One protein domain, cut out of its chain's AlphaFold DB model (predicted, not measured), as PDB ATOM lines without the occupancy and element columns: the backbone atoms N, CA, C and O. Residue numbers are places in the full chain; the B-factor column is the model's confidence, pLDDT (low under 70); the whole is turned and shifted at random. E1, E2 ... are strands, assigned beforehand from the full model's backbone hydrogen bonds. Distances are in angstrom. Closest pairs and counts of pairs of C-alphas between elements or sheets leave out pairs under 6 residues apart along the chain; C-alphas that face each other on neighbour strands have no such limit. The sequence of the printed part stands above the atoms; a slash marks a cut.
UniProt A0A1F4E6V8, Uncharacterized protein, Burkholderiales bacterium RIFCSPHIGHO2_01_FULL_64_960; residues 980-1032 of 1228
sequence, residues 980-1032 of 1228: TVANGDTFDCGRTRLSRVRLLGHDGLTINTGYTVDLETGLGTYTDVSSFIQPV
ATOM      1  N   THR A 980     -84.073 -12.609  10.299       95.00
ATOM      2  CA  THR A 980     -83.772 -12.670   8.857       95.00
ATOM      3  C   THR A 980     -85.081 -12.495   8.088       95.00
ATOM      4  O   THR A 980     -86.064 -13.147   8.430       95.00
ATOM      5  N   VAL A 981     -85.098 -11.615   7.091       94.44
ATOM      6  CA  VAL A 981     -86.293 -11.097   6.415       94.44
ATOM      7  C   VAL A 981     -86.142 -11.146   4.892       94.44
ATOM      8  O   VAL A 981     -85.035 -11.021   4.356       94.44
ATOM      9  N   ALA A 982     -87.260 -11.307   4.191       94.31
ATOM     10  CA  ALA A 982     -87.374 -11.293   2.737       94.31
ATOM     11  C   ALA A 982     -88.364 -10.215   2.252       94.31
ATOM     12  O   ALA A 982     -89.180  -9.698   3.014       94.31
ATOM     13  N   ASN A 983     -88.311  -9.875   0.958       93.94
ATOM     14  CA  ASN A 983     -89.266  -8.936   0.357       93.94
ATOM     15  C   ASN A 983     -90.702  -9.461   0.503       93.94
ATOM     16  O   ASN A 983     -90.997 -10.587   0.108       93.94
ATOM     17  N   GLY A 984     -91.595  -8.612   1.007       91.31
ATOM     18  CA  GLY A 984     -92.996  -8.928   1.274       91.31
ATOM     19  C   GLY A 984     -93.277  -9.417   2.697       91.31
ATOM     20  O   GLY A 984     -94.447  -9.438   3.079       91.31
ATOM     21  N   ASP A 985     -92.252  -9.757   3.489       95.25
ATOM     22  CA  ASP A 985     -92.440 -10.074   4.906       95.25
ATOM     23  C   ASP A 985     -92.985  -8.847   5.656       95.25
ATOM     24  O   ASP A 985     -92.693  -7.695   5.311       95.25
ATOM     25  N   THR A 986     -93.767  -9.089   6.705       94.06
ATOM     26  CA  THR A 986     -94.324  -8.040   7.563       94.06
ATOM     27  C   THR A 986     -93.794  -8.146   8.987       94.06
ATOM     28  O   THR A 986     -93.359  -9.207   9.436       94.06
ATOM     29  N   PHE A 987     -93.826  -7.032   9.711       94.12
ATOM     30  CA  PHE A 987     -93.523  -6.978  11.136       94.12
ATOM     31  C   PHE A 987     -94.589  -6.168  11.877       94.12
ATOM     32  O   PHE A 987     -95.110  -5.181  11.357       94.12
ATOM     33  N   ASP A 988     -94.898  -6.594  13.097       95.12
ATOM     34  CA  ASP A 988     -95.816  -5.912  14.007       95.12
ATOM     35  C   ASP A 988     -95.035  -5.438  15.232       95.12
ATOM     36  O   ASP A 988     -94.398  -6.228  15.931       95.12
ATOM     37  N   CYS A 989     -95.073  -4.132  15.485       93.19
ATOM     38  CA  CYS A 989     -94.433  -3.518  16.640       93.19
ATOM     39  C   CYS A 989     -95.175  -3.804  17.963       93.19
ATOM     40  O   CYS A 989     -94.701  -3.414  19.027       93.19
ATOM     41  N   GLY A 990     -96.370  -4.400  17.930       92.50
ATOM     42  CA  GLY A 990     -97.192  -4.693  19.109       92.50
ATOM     43  C   GLY A 990     -97.719  -3.448  19.835       92.50
ATOM     44  O   GLY A 990     -98.240  -3.547  20.947       92.50
ATOM     45  N   ARG A 991     -97.557  -2.261  19.237       91.88
ATOM     46  CA  ARG A 991     -97.947  -0.952  19.775       91.88
ATOM     47  C   ARG A 991     -98.430  -0.057  18.632       91.88
ATOM     48  O   ARG A 991     -97.811  -0.035  17.574       91.88
ATOM     49  N   THR A 992     -99.501   0.692  18.875       92.44
ATOM     50  CA  THR A 992    -100.107   1.657  17.940       92.44
ATOM     51  C   THR A 992     -99.675   3.090  18.268       92.44
ATOM     52  O   THR A 992     -99.095   3.323  19.333       92.44
ATOM     53  N   ARG A 993     -99.976   4.053  17.382       90.88
ATOM     54  CA  ARG A 993     -99.645   5.489  17.546       90.88
ATOM     55  C   ARG A 993     -98.158   5.720  17.844       90.88
ATOM     56  O   ARG A 993     -97.769   6.437  18.768       90.88
ATOM     57  N   LEU A 994     -97.313   5.050  17.073       92.31
ATOM     58  CA  LEU A 994     -95.868   5.123  17.203       92.31
ATOM     59  C   LEU A 994     -95.366   6.500  16.760       92.31
ATOM     60  O   LEU A 994     -95.722   7.006  15.704       92.31
ATOM     61  N   SER A 995     -94.461   7.076  17.542       90.00
ATOM     62  CA  SER A 995     -93.737   8.303  17.179       90.00
ATOM     63  C   SER A 995     -92.662   8.061  16.113       90.00
ATOM     64  O   SER A 995     -92.356   8.946  15.318       90.00
ATOM     65  N   ARG A 996     -92.049   6.869  16.108       88.88
ATOM     66  CA  ARG A 996     -90.959   6.488  15.197       88.88
ATOM     67  C   ARG A 996     -90.832   4.969  15.122       88.88
ATOM     68  O   ARG A 996     -90.960   4.291  16.143       88.88
ATOM     69  N   VAL A 997     -90.469   4.472  13.941       90.38
ATOM     70  CA  VAL A 997     -89.935   3.119  13.724       90.38
ATOM     71  C   VAL A 997     -88.666   3.217  12.877       90.38
ATOM     72  O   VAL A 997     -88.648   3.936  11.878       90.38
ATOM     73  N   ARG A 998     -87.609   2.502  13.268       88.38
ATOM     74  CA  ARG A 998     -86.382   2.345  12.476       88.38
ATOM     75  C   ARG A 998     -85.948   0.887  12.418       88.38
ATOM     76  O   ARG A 998     -86.192   0.126  13.353       88.38
ATOM     77  N   LEU A 999     -85.270   0.526  11.337       91.25
ATOM     78  CA  LEU A 999     -84.613  -0.768  11.188       91.25
ATOM     79  C   LEU A 999     -83.111  -0.598  11.402       91.25
ATOM     80  O   LEU A 999     -82.511   0.348  10.894       91.25
ATOM     81  N   LEU A1000     -82.512  -1.529  12.132       90.44
ATOM     82  CA  LEU A1000     -81.074  -1.613  12.366       90.44
ATOM     83  C   LEU A1000     -80.539  -2.877  11.692       90.44
ATOM     84  O   LEU A1000     -81.109  -3.955  11.880       90.44
ATOM     85  N   GLY A1001     -79.464  -2.751  10.918       91.06
ATOM     86  CA  GLY A1001     -78.731  -3.896  10.382       91.06
ATOM     87  C   GLY A1001     -77.954  -4.646  11.467       91.06
ATOM     88  O   GLY A1001     -77.843  -4.191  12.609       91.06
ATOM     89  N   HIS A1002     -77.378  -5.797  11.118       91.56
ATOM     90  CA  HIS A1002     -76.518  -6.563  12.030       91.56
ATOM     91  C   HIS A1002     -75.229  -5.813  12.411       91.56
ATOM     92  O   HIS A1002     -74.634  -6.082  13.449       91.56
ATOM     93  N   ASP A1003     -74.823  -4.846  11.592       86.81
ATOM     94  CA  ASP A1003     -73.738  -3.900  11.854       86.81
ATOM     95  C   ASP A1003     -74.128  -2.767  12.826       86.81
ATOM     96  O   ASP A1003     -73.281  -1.958  13.196       86.81
ATOM     97  N   GLY A1004     -75.396  -2.703  13.247       82.12
ATOM     98  CA  GLY A1004     -75.925  -1.677  14.144       82.12
ATOM     99  C   GLY A1004     -76.264  -0.349  13.460       82.12
ATOM    100  O   GLY A1004     -76.743   0.565  14.134       82.12
ATOM    101  N   LEU A1005     -76.061  -0.230  12.143       84.94
ATOM    102  CA  LEU A1005     -76.380   0.982  11.392       84.94
ATOM    103  C   LEU A1005     -77.863   1.029  11.018       84.94
ATOM    104  O   LEU A1005     -78.518   0.006  10.809       84.94
ATOM    105  N   THR A1006     -78.405   2.246  10.928       86.00
ATOM    106  CA  THR A1006     -79.810   2.440  10.549       86.00
ATOM    107  C   THR A1006     -80.011   2.223   9.051       86.00
ATOM    108  O   THR A1006     -79.335   2.826   8.217       86.00
ATOM    109  N   ILE A1007     -80.999   1.399   8.714       86.81
ATOM    110  CA  ILE A1007     -81.465   1.155   7.352       86.81
ATOM    111  C   ILE A1007     -82.578   2.166   7.052       86.81
ATOM    112  O   ILE A1007     -83.574   2.215   7.770       86.81
ATOM    113  N   ASN A1008     -82.411   2.980   6.004       81.94
ATOM    114  CA  ASN A1008     -83.306   4.114   5.708       81.94
ATOM    115  C   ASN A1008     -84.327   3.848   4.588       81.94
ATOM    116  O   ASN A1008     -85.278   4.607   4.426       81.94
ATOM    117  N   THR A1009     -84.127   2.801   3.789       85.31
ATOM    118  CA  THR A1009     -84.960   2.463   2.623       85.31
ATOM    119  C   THR A1009     -85.242   0.966   2.600       85.31
ATOM    120  O   THR A1009     -84.592   0.215   3.316       85.31
ATOM    121  N   GLY A1010     -86.180   0.514   1.765       88.69
ATOM    122  CA  GLY A1010     -86.470  -0.919   1.610       88.69
ATOM    123  C   GLY A1010     -87.525  -1.469   2.573       88.69
ATOM    124  O   GLY A1010     -87.703  -2.682   2.663       88.69
ATOM    125  N   TYR A1011     -88.244  -0.594   3.280       91.75
ATOM    126  CA  TYR A1011     -89.415  -0.947   4.077       91.75
ATOM    127  C   TYR A1011     -90.429   0.203   4.108       91.75
ATOM    128  O   TYR A1011     -90.086   1.364   3.879       91.75
ATOM    129  N   THR A1012     -91.684  -0.121   4.407       90.81
ATOM    130  CA  THR A1012     -92.764   0.839   4.675       90.81
ATOM    131  C   THR A1012     -93.387   0.528   6.023       90.81
ATOM    132  O   THR A1012     -93.521  -0.644   6.367       90.81
ATOM    133  N   VAL A1013     -93.797   1.547   6.774       91.12
ATOM    134  CA  VAL A1013     -94.439   1.369   8.080       91.12
ATOM    135  C   VAL A1013     -95.624   2.315   8.221       91.12
ATOM    136  O   VAL A1013     -95.542   3.480   7.833       91.12
ATOM    137  N   ASP A1014     -96.714   1.812   8.783       91.94
ATOM    138  CA  ASP A1014     -97.839   2.614   9.241       91.94
ATOM    139  C   ASP A1014     -97.666   2.878  10.741       91.94
ATOM    140  O   ASP A1014     -97.722   1.969  11.568       91.94
ATOM    141  N   LEU A1015     -97.414   4.139  11.092       90.50
ATOM    142  CA  LEU A1015     -97.170   4.553  12.473       90.50
ATOM    143  C   LEU A1015     -98.438   4.516  13.339       90.50
ATOM    144  O   LEU A1015     -98.330   4.337  14.552       90.50
ATOM    145  N   GLU A1016     -99.629   4.637  12.749       91.50
ATOM    146  CA  GLU A1016    -100.884   4.577  13.501       91.50
ATOM    147  C   GLU A1016    -101.186   3.143  13.932       91.50
ATOM    148  O   GLU A1016    -101.493   2.899  15.101       91.50
ATOM    149  N   THR A1017    -101.040   2.184  13.015       92.44
ATOM    150  CA  THR A1017    -101.300   0.763  13.299       92.44
ATOM    151  C   THR A1017    -100.097   0.022  13.883       92.44
ATOM    152  O   THR A1017    -100.290  -0.973  14.574       92.44
ATOM    153  N   GLY A1018     -98.873   0.506  13.658       93.00
ATOM    154  CA  GLY A1018     -97.631  -0.139  14.097       93.00
ATOM    155  C   GLY A1018     -97.168  -1.304  13.216       93.00
ATOM    156  O   GLY A1018     -96.255  -2.038  13.606       93.00
ATOM    157  N   LEU A1019     -97.779  -1.471  12.041       94.75
ATOM    158  CA  LEU A1019     -97.484  -2.540  11.089       94.75
ATOM    159  C   LEU A1019     -96.527  -2.052  10.001       94.75
ATOM    160  O   LEU A1019     -96.696  -0.961   9.454       94.75
ATOM    161  N   GLY A1020     -95.540  -2.872   9.651       93.56
ATOM    162  CA  GLY A1020     -94.622  -2.590   8.554       93.56
ATOM    163  C   GLY A1020     -94.409  -3.771   7.618       93.56
ATOM    164  O   GLY A1020     -94.685  -4.918   7.962       93.56
ATOM    165  N   THR A1021     -93.902  -3.466   6.425       95.00
ATOM    166  CA  THR A1021     -93.626  -4.421   5.348       95.00
ATOM    167  C   THR A1021     -92.246  -4.148   4.769       95.00
ATOM    168  O   THR A1021     -91.911  -2.998   4.481       95.00
ATOM    169  N   TYR A1022     -91.456  -5.196   4.558       94.88
ATOM    170  CA  TYR A1022     -90.174  -5.111   3.863       94.88
ATOM    171  C   TYR A1022     -90.410  -5.097   2.348       94.88
ATOM    172  O   TYR A1022     -91.058  -5.989   1.805       94.88
ATOM    173  N   THR A1023     -89.914  -4.080   1.648       93.94
ATOM    174  CA  THR A1023     -90.159  -3.878   0.210       93.94
ATOM    175  C   THR A1023     -88.948  -4.224  -0.651       93.94
ATOM    176  O   THR A1023     -89.122  -4.793  -1.727       93.94
ATOM    177  N   ASP A1024     -87.738  -3.925  -0.175       92.56
ATOM    178  CA  ASP A1024     -86.478  -4.267  -0.839       92.56
ATOM    179  C   ASP A1024     -85.353  -4.456   0.187       92.56
ATOM    180  O   ASP A1024     -84.801  -3.491   0.710       92.56
ATOM    181  N   VAL A1025     -85.007  -5.712   0.466       92.50
ATOM    182  CA  VAL A1025     -83.995  -6.099   1.458       92.50
ATOM    183  C   VAL A1025     -82.612  -6.345   0.848       92.50
ATOM    184  O   VAL A1025     -81.712  -6.818   1.541       92.50
ATOM    185  N   SER A1026     -82.414  -6.064  -0.445       91.00
ATOM    186  CA  SER A1026     -81.172  -6.397  -1.166       91.00
ATOM    187  C   SER A1026     -79.917  -5.733  -0.586       91.00
ATOM    188  O   SER A1026     -78.826  -6.295  -0.678       91.00
ATOM    189  N   SER A1027     -80.070  -4.566   0.041       87.56
ATOM    190  CA  SER A1027     -79.000  -3.805   0.692       87.56
ATOM    191  C   SER A1027     -78.881  -4.057   2.201       87.56
ATOM    192  O   SER A1027     -78.039  -3.442   2.855       87.56
ATOM    193  N   PHE A1028     -79.717  -4.926   2.778       92.12
ATOM    194  CA  PHE A1028     -79.792  -5.094   4.228       92.12
ATOM    195  C   PHE A1028     -78.675  -6.004   4.728       92.12
ATOM    196  O   PHE A1028     -78.491  -7.119   4.236       92.12
ATOM    197  N   ILE A1029     -77.989  -5.575   5.784       93.06
ATOM    198  CA  ILE A1029     -77.086  -6.441   6.541       93.06
ATOM    199  C   ILE A1029     -77.922  -7.159   7.603       93.06
ATOM    200  O   ILE A1029     -78.393  -6.547   8.559       93.06
ATOM    201  N   GLN A1030     -78.147  -8.456   7.408       92.25
ATOM    202  CA  GLN A1030     -79.059  -9.270   8.217       92.25
ATOM    203  C   GLN A1030     -78.327 -10.074   9.319       92.25
ATOM    204  O   GLN A1030     -77.137 -10.347   9.155       92.25
ATOM    205  N   PRO A1031     -79.002 -10.508  10.408       94.56
ATOM    206  CA  PRO A1031     -80.405 -10.247  10.751       94.56
ATOM    207  C   PRO A1031     -80.656  -8.775  11.105       94.56
ATOM    208  O   PRO A1031     -79.793  -8.117  11.681       94.56
ATOM    209  N   VAL A1032     -81.847  -8.276  10.772       94.19
ATOM    210  CA  VAL A1032     -82.269  -6.901  11.074       94.19
ATOM    211  C   VAL A1032     -83.060  -6.834  12.378       94.19
ATOM    212  O   VAL A1032     -83.757  -7.776  12.746       94.19
TER     213      VAL A1032
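This is residues 980 to 1032 of the 1228 residues of an uncharacterized protein of Burkholderiales bacterium RIFCSPHIGHO2_01_FULL_64_960 (UniProt A0A1F4E6V8). What is the shape? With little regular structure, a small three-stranded sheet, E1, E4, E3, makes one wall, and the lone strand E2 runs loosely over one face of it. What builds it? The printed part has 53 residues, 16 of them in four named strands, E1 to E4 in chain order: all strand, the sheet antiparallel. The whole is compact, radius of gyration of the C-alphas 10.7 A, spanning 28 by 22 by 16 A.

Which strand is inner? E4, residues 1019 to 1022, is antiparallel to E1, residues 986 to 988, at 152 degrees; N 987 and O 1020, 2.9 A apart, are within hydrogen-bond range. E4 forms a hairpin with E3, residues 1011 to 1014, at 168 degrees; N 1021 and O 1012, 2.8 A apart, are within hydrogen-bond range. Where is E2? E2, residues 996 to 1000, pairs with no named strand; its closest C-alphas to E3 are Val 997 and Val 1013, 7.4 A.

Where are the anchors? C-alpha 986 begins E1 at (-94.324, -8.040, 7.563); C-alpha 1022 ends E4 at (-90.174, -5.111, 3.863). Which is longest? E2, 13.1 A from first to last C-alpha.

How large? The farthest C-alphas, Arg 993 and Ser 1026, are 28.9 A apart. Any cut? The printed part has no cut, and no printed residue is under 70 in pLDDT.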